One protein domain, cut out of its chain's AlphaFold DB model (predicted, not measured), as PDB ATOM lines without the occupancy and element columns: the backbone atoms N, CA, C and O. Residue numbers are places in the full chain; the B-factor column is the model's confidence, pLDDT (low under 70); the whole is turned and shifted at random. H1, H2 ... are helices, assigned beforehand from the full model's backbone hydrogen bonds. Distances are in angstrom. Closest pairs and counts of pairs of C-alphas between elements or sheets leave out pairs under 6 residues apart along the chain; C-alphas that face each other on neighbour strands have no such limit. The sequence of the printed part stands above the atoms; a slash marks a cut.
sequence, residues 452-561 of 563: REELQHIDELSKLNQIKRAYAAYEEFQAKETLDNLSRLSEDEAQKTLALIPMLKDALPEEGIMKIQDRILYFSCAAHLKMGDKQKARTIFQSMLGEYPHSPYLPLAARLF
ATOM      1  N   ARG A 452     219.434 220.052 239.017       84.81
ATOM      2  CA  ARG A 452     218.268 219.293 239.487       84.81
ATOM      3  C   ARG A 452     217.631 219.914 240.735       84.81
ATOM      4  O   ARG A 452     216.410 219.922 240.831       84.81
ATOM      5  N   GLU A 453     218.449 220.424 241.649       85.50
ATOM      6  CA  GLU A 453     217.999 221.064 242.890       85.50
ATOM      7  C   GLU A 453     217.297 222.398 242.599       85.50
ATOM      8  O   GLU A 453     216.193 222.635 243.083       85.50
ATOM      9  N   GLU A 454     217.867 223.227 241.719       86.94
ATOM     10  CA  GLU A 454     217.271 224.509 241.310       86.94
ATOM     11  C   GLU A 454     215.939 224.313 240.568       86.94
ATOM     12  O   GLU A 454     214.982 225.054 240.786       86.94
ATOM     13  N   LEU A 455     215.840 223.281 239.720       86.94
ATOM     14  CA  LEU A 455     214.589 222.919 239.048       86.94
ATOM     15  C   LEU A 455     213.505 222.494 240.042       86.94
ATOM     16  O   LEU A 455     212.360 222.920 239.893       86.94
ATOM     17  N   GLN A 456     213.865 221.674 241.036       86.81
ATOM     18  CA  GLN A 456     212.947 221.244 242.091       86.81
ATOM     19  C   GLN A 456     212.444 222.438 242.902       86.81
ATOM     20  O   GLN A 456     211.238 222.565 243.098       86.81
ATOM     21  N   HIS A 457     213.344 223.347 243.284       87.81
ATOM     22  CA  HIS A 457     212.981 224.553 244.018       87.81
ATOM     23  C   HIS A 457     212.000 225.441 243.231       87.81
ATOM     24  O   HIS A 457     210.973 225.870 243.757       87.81
ATOM     25  N   ILE A 458     212.254 225.655 241.936       86.69
ATOM     26  CA  ILE A 458     211.351 226.421 241.064       86.69
ATOM     27  C   ILE A 458     209.979 225.741 240.927       86.69
ATOM     28  O   ILE A 458     208.952 226.424 240.924       86.69
ATOM     29  N   ASP A 459     209.934 224.412 240.819       85.62
ATOM     30  CA  ASP A 459     208.675 223.669 240.702       85.62
ATOM     31  C   ASP A 459     207.845 223.726 241.993       85.62
ATOM     32  O   ASP A 459     206.616 223.810 241.935       85.62
ATOM     33  N   GLU A 460     208.492 223.738 243.159       86.19
ATOM     34  CA  GLU A 460     207.831 223.974 244.448       86.19
ATOM     35  C   GLU A 460     207.208 225.373 244.514       86.19
ATOM     36  O   GLU A 460     206.023 225.503 244.832       86.19
ATOM     37  N   LEU A 461     207.960 226.413 244.137       84.75
ATOM     38  CA  LEU A 461     207.449 227.787 244.084       84.75
ATOM     39  C   LEU A 461     206.291 227.929 243.087       84.75
ATOM     40  O   LEU A 461     205.303 228.608 243.373       84.75
ATOM     41  N   SER A 462     206.366 227.248 241.940       84.31
ATOM     42  CA  SER A 462     205.286 227.224 240.950       84.31
ATOM     43  C   SER A 462     204.001 226.612 241.516       84.31
ATOM     44  O   SER A 462     202.935 227.221 241.393       84.31
ATOM     45  N   LYS A 463     204.094 225.464 242.201       83.12
ATOM     46  CA  LYS A 463     202.944 224.818 242.857       83.12
ATOM     47  C   LYS A 463     202.333 225.700 243.939       83.12
ATOM     48  O   LYS A 463     201.115 225.856 243.989       83.12
ATOM     49  N   LEU A 464     203.161 226.307 244.788       83.06
ATOM     50  CA  LEU A 464     202.673 227.208 245.831       83.06
ATOM     51  C   LEU A 464     201.977 228.442 245.235       83.06
ATOM     52  O   LEU A 464     200.941 228.860 245.749       83.06
ATOM     53  N   ASN A 465     202.495 228.995 244.134       82.75
ATOM     54  CA  ASN A 465     201.852 230.106 243.432       82.75
ATOM     55  C   ASN A 465     200.496 229.694 242.827       82.75
ATOM     56  O   ASN A 465     199.522 230.435 242.932       82.75
ATOM     57  N   GLN A 466     200.401 228.492 242.241       80.56
ATOM     58  CA  GLN A 466     199.130 227.947 241.742       80.56
ATOM     59  C   GLN A 466     198.090 227.821 242.859       80.56
ATOM     60  O   GLN A 466     196.954 228.261 242.681       80.56
ATOM     61  N   ILE A 467     198.488 227.302 244.026       80.44
ATOM     62  CA  ILE A 467     197.621 227.203 245.207       80.44
ATOM     63  C   ILE A 467     197.155 228.590 245.659       80.44
ATOM     64  O   ILE A 467     195.955 228.801 245.829       80.44
ATOM     65  N   LYS A 468     198.070 229.561 245.800       78.94
ATOM     66  CA  LYS A 468     197.721 230.943 246.182       78.94
ATOM     67  C   LYS A 468     196.693 231.558 245.230       78.94
ATOM     68  O   LYS A 468     195.694 232.117 245.676       78.94
ATOM     69  N   ARG A 469     196.894 231.410 243.918       79.31
ATOM     70  CA  ARG A 469     195.964 231.929 242.903       79.31
ATOM     71  C   ARG A 469     194.614 231.229 242.933       79.31
ATOM     72  O   ARG A 469     193.597 231.890 242.759       79.31
ATOM     73  N   ALA A 470     194.591 229.922 243.169       77.62
ATOM     74  CA  ALA A 470     193.345 229.189 243.314       77.62
ATOM     75  C   ALA A 470     192.558 229.654 244.548       77.62
ATOM     76  O   ALA A 470     191.352 229.847 244.449       77.62
ATOM     77  N   TYR A 471     193.214 229.934 245.678       76.69
ATOM     78  CA  TYR A 471     192.537 230.534 246.835       76.69
ATOM     79  C   TYR A 471     191.995 231.941 246.547       76.69
ATOM     80  O   TYR A 471     190.844 232.216 246.872       76.69
ATOM     81  N   ALA A 472     192.761 232.806 245.873       76.88
ATOM     82  CA  ALA A 472     192.265 234.128 245.471       76.88
ATOM     83  C   ALA A 472     191.054 234.025 244.522       76.88
ATOM     84  O   ALA A 472     190.050 234.715 244.694       76.88
ATOM     85  N   ALA A 473     191.108 233.102 243.558       73.38
ATOM     86  CA  ALA A 473     189.995 232.804 242.665       73.38
ATOM     87  C   ALA A 473     188.774 232.266 243.431       73.38
ATOM     88  O   ALA A 473     187.637 232.611 243.124       73.38
ATOM     89  N   TYR A 474     189.000 231.430 244.444       76.31
ATOM     90  CA  TYR A 474     187.951 230.877 245.294       76.31
ATOM     91  C   TYR A 474     187.220 231.978 246.064       76.31
ATOM     92  O   TYR A 474     185.988 232.003 246.065       76.31
ATOM     93  N   GLU A 475     187.962 232.914 246.660       76.81
ATOM     94  CA  GLU A 475     187.393 234.094 247.318       76.81
ATOM     95  C   GLU A 475     186.610 234.969 246.332       76.81
ATOM     96  O   GLU A 475     185.503 235.407 246.645       76.81
ATOM     97  N   GLU A 476     187.112 235.150 245.106       73.06
ATOM     98  CA  GLU A 476     186.392 235.873 244.053       73.06
ATOM     99  C   GLU A 476     185.046 235.201 243.722       73.06
ATOM    100  O   GLU A 476     184.005 235.862 243.693       73.06
ATOM    101  N   PHE A 477     185.023 233.877 243.527       69.81
ATOM    102  CA  PHE A 477     183.773 233.143 243.309       69.81
ATOM    103  C   PHE A 477     182.843 233.208 244.525       69.81
ATOM    104  O   PHE A 477     181.625 233.270 244.349       69.81
ATOM    105  N   GLN A 478     183.376 233.229 245.749       70.81
ATOM    106  CA  GLN A 478     182.574 233.430 246.958       70.81
ATOM    107  C   GLN A 478     181.968 234.839 247.059       70.81
ATOM    108  O   GLN A 478     180.854 234.980 247.569       70.81
ATOM    109  N   ALA A 479     182.652 235.863 246.552       71.94
ATOM    110  CA  ALA A 479     182.203 237.250 246.629       71.94
ATOM    111  C   ALA A 479     181.245 237.665 245.495       71.94
ATOM    112  O   ALA A 479     180.517 238.644 245.647       71.94
ATOM    113  N   LYS A 480     181.210 236.944 244.364       68.50
ATOM    114  CA  LYS A 480     180.326 237.283 243.233       68.50
ATOM    115  C   LYS A 480     178.838 237.095 243.579       68.50
ATOM    116  O   LYS A 480     178.372 235.970 243.772       68.50
ATOM    117  N   GLU A 481     178.088 238.200 243.607       61.88
ATOM    118  CA  GLU A 481     176.618 238.214 243.691       61.88
ATOM    119  C   GLU A 481     175.965 237.640 242.413       61.88
ATOM    120  O   GLU A 481     176.581 237.563 241.348       61.88
ATOM    121  N   THR A 482     174.710 237.194 242.521       60.44
ATOM    122  CA  THR A 482     173.949 236.529 241.447       60.44
ATOM    123  C   THR A 482     173.818 237.406 240.193       60.44
ATOM    124  O   THR A 482     173.232 238.488 240.227       60.44
ATOM    125  N   LEU A 483     174.342 236.927 239.057       62.00
ATOM    126  CA  LEU A 483     174.216 237.578 237.747       62.00
ATOM    127  C   LEU A 483     172.829 237.313 237.148       62.00
ATOM    128  O   LEU A 483     172.666 236.521 236.224       62.00
ATOM    129  N   ASP A 484     171.809 238.015 237.629       56.97
ATOM    130  CA  ASP A 484     170.431 237.817 237.158       56.97
ATOM    131  C   ASP A 484     170.211 238.138 235.658       56.97
ATOM    132  O   ASP A 484     169.097 237.961 235.168       56.97
ATOM    133  N   ASN A 485     171.231 238.595 234.909       61.03
ATOM    134  CA  ASN A 485     171.113 238.888 233.479       61.03
ATOM    135  C   ASN A 485     172.438 238.718 232.689       61.03
ATOM    136  O   ASN A 485     173.454 239.342 233.010       61.03
ATOM    137  N   LEU A 486     172.399 237.933 231.601       61.16
ATOM    138  CA  LEU A 486     173.517 237.619 230.682       61.16
ATOM    139  C   LEU A 486     174.119 238.859 229.993       61.16
ATOM    140  O   LEU A 486     175.280 238.863 229.572       61.16
ATOM    141  N   SER A 487     173.336 239.936 229.896       59.84
ATOM    142  CA  SER A 487     173.765 241.211 229.311       59.84
ATOM    143  C   SER A 487     174.875 241.911 230.106       59.84
ATOM    144  O   SER A 487     175.639 242.671 229.515       59.84
ATOM    145  N   ARG A 488     175.011 241.627 231.410       66.19
ATOM    146  CA  ARG A 488     175.997 242.274 232.295       66.19
ATOM    147  C   ARG A 488     177.375 241.613 232.307       66.19
ATOM    148  O   ARG A 488     178.318 242.252 232.750       66.19
ATOM    149  N   LEU A 489     177.501 240.375 231.824       75.88
ATOM    150  CA  LEU A 489     178.789 239.680 231.742       75.88
ATOM    151  C   LEU A 489     179.527 240.115 230.469       75.88
ATOM    152  O   LEU A 489     178.977 239.969 229.375       75.88
ATOM    153  N   SER A 490     180.745 240.640 230.579       79.06
ATOM    154  CA  SER A 490     181.599 240.934 229.416       79.06
ATOM    155  C   SER A 490     182.274 239.666 228.865       79.06
ATOM    156  O   SER A 490     182.383 238.657 229.561       79.06
ATOM    157  N   GLU A 491     182.728 239.690 227.604       80.44
ATOM    158  CA  GLU A 491     183.481 238.558 227.025       80.44
ATOM    159  C   GLU A 491     184.797 238.294 227.781       80.44
ATOM    160  O   GLU A 491     185.144 237.139 228.018       80.44
ATOM    161  N   ASP A 492     185.478 239.346 228.246       78.81
ATOM    162  CA  ASP A 492     186.706 239.237 229.048       78.81
ATOM    163  C   ASP A 492     186.442 238.578 230.416       78.81
ATOM    164  O   ASP A 492     187.152 237.657 230.820       78.81
ATOM    165  N   GLU A 493     185.369 238.964 231.111       75.38
ATOM    166  CA  GLU A 493     184.971 238.322 232.373       75.38
ATOM    167  C   GLU A 493     184.529 236.871 232.172       75.38
ATOM    168  O   GLU A 493     184.830 236.019 233.011       75.38
ATOM    169  N   ALA A 494     183.844 236.561 231.066       78.44
ATOM    170  CA  ALA A 494     183.469 235.194 230.720       78.44
ATOM    171  C   ALA A 494     184.714 234.326 230.478       78.44
ATOM    172  O   ALA A 494     184.827 233.229 231.028       78.44
ATOM    173  N   GLN A 495     185.685 234.836 229.722       81.62
ATOM    174  CA  GLN A 495     186.935 234.136 229.450       81.62
ATOM    175  C   GLN A 495     187.774 233.936 230.723       81.62
ATOM    176  O   GLN A 495     188.237 232.822 230.974       81.62
ATOM    177  N   LYS A 496     187.904 234.967 231.568       77.88
ATOM    178  CA  LYS A 496     188.567 234.873 232.882       77.88
ATOM    179  C   LYS A 496     187.890 233.842 233.778       77.88
ATOM    180  O   LYS A 496     188.557 232.979 234.336       77.88
ATOM    181  N   THR A 497     186.561 233.861 233.846       76.19
ATOM    182  CA  THR A 497     185.782 232.900 234.641       76.19
ATOM    183  C   THR A 497     186.041 231.460 234.192       76.19
ATOM    184  O   THR A 497     186.268 230.595 235.034       76.19
ATOM    185  N   LEU A 498     186.080 231.187 232.883       81.44
ATOM    186  CA  LEU A 498     186.382 229.847 232.364       81.44
ATOM    187  C   LEU A 498     187.832 229.413 232.617       81.44
ATOM    188  O   LEU A 498     188.068 228.225 232.822       81.44
ATOM    189  N   ALA A 499     188.785 230.347 232.636       80.25
ATOM    190  CA  ALA A 499     190.188 230.057 232.934       80.25
ATOM    191  C   ALA A 499     190.432 229.716 234.417       80.25
ATOM    192  O   ALA A 499     191.293 228.894 234.725       80.25
ATOM    193  N   LEU A 500     189.654 230.300 235.334       77.06
ATOM    194  CA  LEU A 500     189.795 230.061 236.775       77.06
ATOM    195  C   LEU A 500     189.273 228.680 237.210       77.06
ATOM    196  O   LEU A 500     189.764 228.115 238.184       77.06
ATOM    197  N   ILE A 501     188.302 228.108 236.494       77.31
ATOM    198  CA  ILE A 501     187.629 226.863 236.907       77.31
ATOM    199  C   ILE A 501     188.568 225.640 236.929       77.31
ATOM    200  O   ILE A 501     188.559 224.928 237.934       77.31
ATOM    201  N   PRO A 502     189.382 225.360 235.890       79.38
ATOM    202  CA  PRO A 502     190.367 224.279 235.945       79.38
ATOM    203  C   PRO A 502     191.399 224.495 237.056       79.38
ATOM    204  O   PRO A 502     191.675 223.574 237.814       79.38
ATOM    205  N   MET A 503     191.889 225.731 237.224       76.88
ATOM    206  CA  MET A 503     192.867 226.066 238.266       76.88
ATOM    207  C   MET A 503     192.346 225.777 239.675       76.88
ATOM    208  O   MET A 503     193.082 225.259 240.510       76.88
ATOM    209  N   LEU A 504     191.074 226.083 239.940       77.81
ATOM    210  CA  LEU A 504     190.430 225.762 241.212       77.81
ATOM    211  C   LEU A 504     190.380 224.253 241.458       77.81
ATOM    212  O   LEU A 504     190.667 223.818 242.567       77.81
ATOM    213  N   LYS A 505     190.049 223.467 240.424       75.06
ATOM    214  CA  LYS A 505     189.976 222.000 240.505       75.06
ATOM    215  C   LYS A 505     191.332 221.338 240.719       75.06
ATOM    216  O   LYS A 505     191.401 220.357 241.450       75.06
ATOM    217  N   ASP A 506     192.378 221.877 240.107       77.00
ATOM    218  CA  ASP A 506     193.714 221.286 240.164       77.00
ATOM    219  C   ASP A 506     194.457 221.624 241.467       77.00
ATOM    220  O   ASP A 506     195.305 220.847 241.908       77.00
ATOM    221  N   ALA A 507     194.162 222.772 242.089       77.94
ATOM    222  CA  ALA A 507     194.943 223.289 243.215       77.94
ATOM    223  C   ALA A 507     194.234 223.282 244.585       77.94
ATOM    224  O   ALA A 507     194.928 223.374 245.600       77.94
ATOM    225  N   LEU A 508     192.900 223.173 244.659       76.12
ATOM    226  CA  LEU A 508     192.161 223.144 245.933       76.12
ATOM    227  C   LEU A 508     191.636 221.739 246.284       76.12
ATOM    228  O   LEU A 508     191.310 220.962 245.389       76.12
ATOM    229  N   PRO A 509     191.504 221.400 247.583       73.88
ATOM    230  CA  PRO A 509     190.932 220.123 248.015       73.88
ATOM    231  C   PRO A 509     189.432 220.010 247.682       73.88
ATOM    232  O   PRO A 509     188.693 220.997 247.765       73.88
ATOM    233  N   GLU A 510     188.966 218.789 247.381       73.75
ATOM    234  CA  GLU A 510     187.589 218.502 246.925       73.75
ATOM    235  C   GLU A 510     186.502 219.071 247.856       73.75
ATOM    236  O   GLU A 510     185.527 219.657 247.383       73.75
ATOM    237  N   GLU A 511     186.686 218.985 249.179       71.44
ATOM    238  CA  GLU A 511     185.724 219.492 250.172       71.44
ATOM    239  C   GLU A 511     185.460 221.003 250.051       71.44
ATOM    240  O   GLU A 511     184.336 221.467 250.262       71.44
ATOM    241  N   GLY A 512     186.492 221.788 249.722       69.56
ATOM    242  CA  GLY A 512     186.375 223.236 249.559       69.56
ATOM    243  C   GLY A 512     185.600 223.600 248.296       69.56
ATOM    244  O   GLY A 512     184.732 224.476 248.333       69.56
ATOM    245  N   ILE A 513     185.874 222.877 247.208       73.81
ATOM    246  CA  ILE A 513     185.245 223.056 245.895       73.81
ATOM    247  C   ILE A 513     183.763 222.687 245.959       73.81
ATOM    248  O   ILE A 513     182.931 223.450 245.472       73.81
ATOM    249  N   MET A 514     183.412 221.586 246.636       73.06
ATOM    250  CA  MET A 514     182.021 221.138 246.782       73.06
ATOM    251  C   MET A 514     181.089 222.221 247.342       73.06
ATOM    252  O   MET A 514     179.938 222.306 246.917       73.06
ATOM    253  N   LYS A 515     181.574 223.078 248.253       76.56
ATOM    254  CA  LYS A 515     180.769 224.153 248.868       76.56
ATOM    255  C   LYS A 515     180.346 225.254 247.897       76.56
ATOM    256  O   LYS A 515     179.361 225.932 248.164       76.56
ATOM    257  N   ILE A 516     181.101 225.461 246.821       79.19
ATOM    258  CA  ILE A 516     180.822 226.486 245.807       79.19
ATOM    259  C   ILE A 516     180.552 225.864 244.432       79.19
ATOM    260  O   ILE A 516     180.523 226.572 243.429       79.19
ATOM    261  N   GLN A 517     180.396 224.542 244.361       82.62
ATOM    262  CA  GLN A 517     180.353 223.805 243.101       82.62
ATOM    263  C   GLN A 517     179.124 224.169 242.268       82.62
ATOM    264  O   GLN A 517     179.231 224.347 241.057       82.62
ATOM    265  N   ASP A 518     177.972 224.348 242.906       81.69
ATOM    266  CA  ASP A 518     176.751 224.796 242.240       81.69
ATOM    267  C   ASP A 518     176.909 226.209 241.647       81.69
ATOM    268  O   ASP A 518     176.489 226.477 240.519       81.69
ATOM    269  N   ARG A 519     177.618 227.085 242.361       83.38
ATOM    270  CA  ARG A 519     177.992 228.426 241.916       83.38
ATOM    271  C   ARG A 519     178.992 228.392 240.756       83.38
ATOM    272  O   ARG A 519     178.814 229.123 239.785       83.38
ATOM    273  N   ILE A 520     180.006 227.524 240.812       82.69
ATOM    274  CA  ILE A 520     180.952 227.295 239.708       82.69
ATOM    275  C   ILE A 520     180.201 226.829 238.458       82.69
ATOM    276  O   ILE A 520     180.424 227.377 237.379       82.69
ATOM    277  N   LEU A 521     179.296 225.852 238.590       85.75
ATOM    278  CA  LEU A 521     178.490 225.348 237.475       85.75
ATOM    279  C   LEU A 521     177.620 226.455 236.873       85.75
ATOM    280  O   LEU A 521     177.579 226.604 235.653       85.75
ATOM    281  N   TYR A 522     176.996 227.282 237.711       84.88
ATOM    282  CA  TYR A 522     176.222 228.433 237.258       84.88
ATOM    283  C   TYR A 522     177.065 229.443 236.467       84.88
ATOM    284  O   TYR A 522     176.729 229.764 235.326       84.88
ATOM    285  N   PHE A 523     178.186 229.912 237.024       83.31
ATOM    286  CA  PHE A 523     179.054 230.869 236.334       83.31
ATOM    287  C   PHE A 523     179.706 230.268 235.082       83.31
ATOM    288  O   PHE A 523     179.859 230.966 234.083       83.31
ATOM    289  N   SER A 524     180.026 228.971 235.090       85.44
ATOM    290  CA  SER A 524     180.506 228.247 233.909       85.44
ATOM    291  C   SER A 524     179.447 228.210 232.809       85.44
ATOM    292  O   SER A 524     179.746 228.493 231.649       85.44
ATOM    293  N   CYS A 525     178.192 227.934 233.179       86.44
ATOM    294  CA  CYS A 525     177.058 227.966 232.264       86.44
ATOM    295  C   CYS A 525     176.875 229.367 231.656       86.44
ATOM    296  O   CYS A 525     176.767 229.495 230.436       86.44
ATOM    297  N   ALA A 526     176.907 230.418 232.483       84.75
ATOM    298  CA  ALA A 526     176.784 231.806 232.036       84.75
ATOM    299  C   ALA A 526     177.930 232.230 231.105       84.75
ATOM    300  O   ALA A 526     177.692 232.811 230.045       84.75
ATOM    301  N   ALA A 527     179.170 231.893 231.463       85.38
ATOM    302  CA  ALA A 527     180.341 232.228 230.669       85.38
ATOM    303  C   ALA A 527     180.355 231.494 229.319       85.38
ATOM    304  O   ALA A 527     180.604 232.119 228.291       85.38
ATOM    305  N   HIS A 528     180.014 230.200 229.277       88.25
ATOM    306  CA  HIS A 528     179.906 229.465 228.013       88.25
ATOM    307  C   HIS A 528     178.801 230.011 227.103       88.25
ATOM    308  O   HIS A 528     179.023 230.111 225.896       88.25
ATOM    309  N   LEU A 529     177.651 230.420 227.657       86.25
ATOM    310  CA  LEU A 529     176.607 231.096 226.878       86.25
ATOM    311  C   LEU A 529     177.104 232.412 226.289       86.25
ATOM    312  O   LEU A 529     176.879 232.663 225.105       86.25
ATOM    313  N   LYS A 530     177.821 233.217 227.083       85.94
ATOM    314  CA  LYS A 530     178.386 234.488 226.621       85.94
ATOM    315  C   LYS A 530     179.419 234.298 225.510       85.94
ATOM    316  O   LYS A 530     179.383 235.030 224.531       85.94
ATOM    317  N   MET A 531     180.264 233.272 225.618       86.38
ATOM    318  CA  MET A 531     181.254 232.901 224.596       86.38
ATOM    319  C   MET A 531     180.637 232.205 223.363       86.38
ATOM    320  O   MET A 531     181.363 231.770 222.472       86.38
ATOM    321  N   GLY A 532     179.308 232.053 223.304       84.88
ATOM    322  CA  GLY A 532     178.590 231.445 222.179       84.88
ATOM    323  C   GLY A 532     178.544 229.909 222.176       84.88
ATOM    324  O   GLY A 532     177.923 229.322 221.287       84.88
ATOM    325  N   ASP A 533     179.122 229.235 223.175       87.75
ATOM    326  CA  ASP A 533     179.144 227.770 223.301       87.75
ATOM    327  C   ASP A 533     177.855 227.243 223.962       87.75
ATOM    328  O   ASP A 533     177.825 226.743 225.093       87.75
ATOM    329  N   LYS A 534     176.742 227.374 223.229       86.62
ATOM    330  CA  LYS A 534     175.398 226.986 223.699       86.62
ATOM    331  C   LYS A 534     175.285 225.500 224.044       86.62
ATOM    332  O   LYS A 534     174.449 225.128 224.867       86.62
ATOM    333  N   GLN A 535     176.086 224.646 223.410       90.00
ATOM    334  CA  GLN A 535     176.037 223.206 223.642       90.00
ATOM    335  C   GLN A 535     176.644 222.848 224.999       90.00
ATOM    336  O   GLN A 535     175.969 222.184 225.785       90.00
ATOM    337  N   LYS A 536     177.854 223.337 225.316       89.62
ATOM    338  CA  LYS A 536     178.455 223.098 226.639       89.62
ATOM    339  C   LYS A 536     177.624 223.693 227.760       89.62
ATOM    340  O   LYS A 536     177.423 223.031 228.773       89.62
ATOM    341  N   ALA A 537     177.082 224.893 227.560       87.31
ATOM    342  CA  ALA A 537     176.184 225.494 228.537       87.31
ATOM    343  C   ALA A 537     174.972 224.599 228.841       87.31
ATOM    344  O   ALA A 537     174.653 224.379 230.005       87.31
ATOM    345  N   ARG A 538     174.327 224.021 227.814       88.12
ATOM    346  CA  ARG A 538     173.213 223.074 228.015       88.12
ATOM    347  C   ARG A 538     173.636 221.840 228.803       88.12
ATOM    348  O   ARG A 538     172.886 221.402 229.667       88.12
ATOM    349  N   THR A 539     174.815 221.289 228.526       90.50
ATOM    350  CA  THR A 539     175.337 220.130 229.262       90.50
ATOM    351  C   THR A 539     175.600 220.463 230.729       90.50
ATOM    352  O   THR A 539     175.204 219.703 231.608       90.50
ATOM    353  N   ILE A 540     176.210 221.617 231.006       90.19
ATOM    354  CA  ILE A 540     176.461 222.088 232.374       90.19
ATOM    355  C   ILE A 540     175.138 222.301 233.111       90.19
ATOM    356  O   ILE A 540     174.983 221.850 234.241       90.19
ATOM    357  N   PHE A 541     174.152 222.911 232.451       88.75
ATOM    358  CA  PHE A 541     172.818 223.092 233.017       88.75
ATOM    359  C   PHE A 541     172.113 221.756 233.317       88.75
ATOM    360  O   PHE A 541     171.479 221.616 234.359       88.75
ATOM    361  N   GLN A 542     172.259 220.748 232.450       88.25
ATOM    362  CA  GLN A 542     171.737 219.398 232.693       88.25
ATOM    363  C   GLN A 542     172.424 218.698 233.876       88.25
ATOM    364  O   GLN A 542     171.740 218.061 234.673       88.25
ATOM    365  N   SER A 543     173.747 218.838 234.018       87.38
ATOM    366  CA  SER A 543     174.483 218.342 235.195       87.38
ATOM    367  C   SER A 543     174.009 219.048 236.464       87.38
ATOM    368  O   SER A 543     173.708 218.392 237.456       87.38
ATOM    369  N   MET A 544     173.786 220.362 236.404       88.56
ATOM    370  CA  MET A 544     173.228 221.121 237.521       88.56
ATOM    371  C   MET A 544     171.813 220.655 237.911       88.56
ATOM    372  O   MET A 544     171.535 220.509 239.099       88.56
ATOM    373  N   LEU A 545     170.942 220.370 236.932       86.62
ATOM    374  CA  LEU A 545     169.597 219.808 237.151       86.62
ATOM    375  C   LEU A 545     169.634 218.455 237.876       86.62
ATOM    376  O   LEU A 545     168.763 218.183 238.701       86.62
ATOM    377  N   GLY A 546     170.602 217.602 237.536       86.50
ATOM    378  CA  GLY A 546     170.728 216.262 238.106       86.50
ATOM    379  C   GLY A 546     171.417 216.243 239.469       86.50
ATOM    380  O   GLY A 546     170.931 215.603 240.398       86.50
ATOM    381  N   GLU A 547     172.543 216.941 239.590       85.38
ATOM    382  CA  GLU A 547     173.430 216.874 240.757       85.38
ATOM    383  C   GLU A 547     173.061 217.894 241.842       85.38
ATOM    384  O   GLU A 547     173.243 217.625 243.028       85.38
ATOM    385  N   TYR A 548     172.497 219.046 241.460       86.44
ATOM    386  CA  TYR A 548     172.188 220.154 242.370       86.44
ATOM    387  C   TYR A 548     170.743 220.672 242.209       86.44
ATOM    388  O   TYR A 548     170.530 221.877 242.029       86.44
ATOM    389  N   PRO A 549     169.714 219.805 242.333       82.00
ATOM    390  CA  PRO A 549     168.314 220.159 242.065       82.00
ATOM    391  C   PRO A 549     167.737 221.219 243.021       82.00
ATOM    392  O   PRO A 549     166.735 221.858 242.707       82.00
ATOM    393  N   HIS A 550     168.359 221.416 244.189       84.44
ATOM    394  CA  HIS A 550     167.953 222.402 245.196       84.44
ATOM    395  C   HIS A 550     168.826 223.665 245.207       84.44
ATOM    396  O   HIS A 550     168.670 224.498 246.100       84.44
ATOM    397  N   SER A 551     169.756 223.815 244.255       82.75
ATOM    398  CA  SER A 551     170.626 224.992 244.222       82.75
ATOM    399  C   SER A 551     169.813 226.269 243.969       82.75
ATOM    400  O   SER A 551     169.002 226.304 243.037       82.75
ATOM    401  N   PRO A 552     170.063 227.359 244.721       80.19
ATOM    402  CA  PRO A 552     169.426 228.651 244.466       80.19
ATOM    403  C   PRO A 552     169.817 229.241 243.101       80.19
ATOM    404  O   PRO A 552     169.117 230.110 242.585       80.19
ATOM    405  N   TYR A 553     170.902 228.756 242.491       82.31
ATOM    406  CA  TYR A 553     171.376 229.200 241.182       82.31
ATOM    407  C   TYR A 553     170.720 228.456 240.015       82.31
ATOM    408  O   TYR A 553     170.790 228.924 238.881       82.31
ATOM    409  N   LEU A 554     170.055 227.323 240.256       83.06
ATOM    410  CA  LEU A 554     169.428 226.533 239.196       83.06
ATOM    411  C   LEU A 554     168.302 227.300 238.460       83.06
ATOM    412  O   LEU A 554     168.300 227.303 237.225       83.06
ATOM    413  N   PRO A 555     167.392 228.028 239.147       82.19
ATOM    414  CA  PRO A 555     166.414 228.889 238.476       82.19
ATOM    415  C   PRO A 555     167.067 230.038 237.699       82.19
ATOM    416  O   PRO A 555     166.564 230.437 236.650       82.19
ATOM    417  N   LEU A 556     168.190 230.560 238.198       82.81
ATOM    418  CA  LEU A 556     168.943 231.617 237.525       82.81
ATOM    419  C   LEU A 556     169.588 231.090 236.246       82.81
ATOM    420  O   LEU A 556     169.463 231.722 235.204       82.81
ATOM    421  N   ALA A 557     170.197 229.902 236.294       82.88
ATOM    422  CA  ALA A 557     170.767 229.238 235.129       82.88
ATOM    423  C   ALA A 557     169.712 228.983 234.040       82.88
ATOM    424  O   ALA A 557     169.993 229.166 232.860       82.88
ATOM    425  N   ALA A 558     168.482 228.623 234.427       83.12
ATOM    426  CA  ALA A 558     167.383 228.425 233.485       83.12
ATOM    427  C   ALA A 558     167.016 229.719 232.735       83.12
ATOM    428  O   ALA A 558     166.786 229.677 231.525       83.12
ATOM    429  N   ARG A 559     167.011 230.869 233.430       81.56
ATOM    430  CA  ARG A 559     166.710 232.180 232.822       81.56
ATOM    431  C   ARG A 559     167.721 232.586 231.751       81.56
ATOM    432  O   ARG A 559     167.350 233.252 230.791       81.56
ATOM    433  N   LEU A 560     168.967 232.130 231.864       80.19
ATOM    434  CA  LEU A 560     170.016 232.433 230.889       80.19
ATOM    435  C   LEU A 560     169.743 231.864 229.485       80.19
ATOM    436  O   LEU A 560     170.374 232.294 228.529       80.19
ATOM    437  N   PHE A 561     168.841 230.887 229.343       78.44
ATOM    438  CA  PHE A 561     168.452 230.341 228.036       78.44
ATOM    439  C   PHE A 561     167.198 231.001 227.446       78.44
ATOM    440  O   PHE A 561     166.844 230.696 226.305       78.44
TER     441      PHE A 561
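What this domain is: This is residues 452 to 561 of the 563 residues of the protein "Tetratricopeptide repeat protein" of candidate division BRC1 bacterium ADurb.Bin183 (UniProt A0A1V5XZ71). A long helix, H1, reaches like an arm from a compact helical body, its residues 452 to 462 sticking out; in the body H4 sits between H2 and the hairpin of H5 and H6. The printed part, 110 residues with six named helices in the order H1 to H6, is all helix. It is only just compact, close to loose (radius of gyration of the C-alphas 15.7 A), spanning 53 by 28 by 25 A.

How they stand to each other: H1, residues 452 to 479, touches H2, residues 491 to 507, with residues 466 to 474 alone; the closest C-alphas, of Ala 470 and Leu 504, are 5.0 A apart. The hub H4, residues 517 to 530, touches H2, H5, residues 534 to 547, and H6, residues 554 to 559. H3, residues 510 to 514, is near H4. Not every O i to N i+4 pair is within hydrogen-bond range in H2, 10 of 13.

Where its parts are: H1 begins at C-alpha 452 (218.268, 219.293, 239.487), 40.9 A long; H6 ends at C-alpha 559 (166.710, 232.180, 232.822).

The domain as a whole: The printed part has no cut. The 11-residue link H1 to H2 is long. Residues 477, 480 to 488 and 512 have pLDDT under 70.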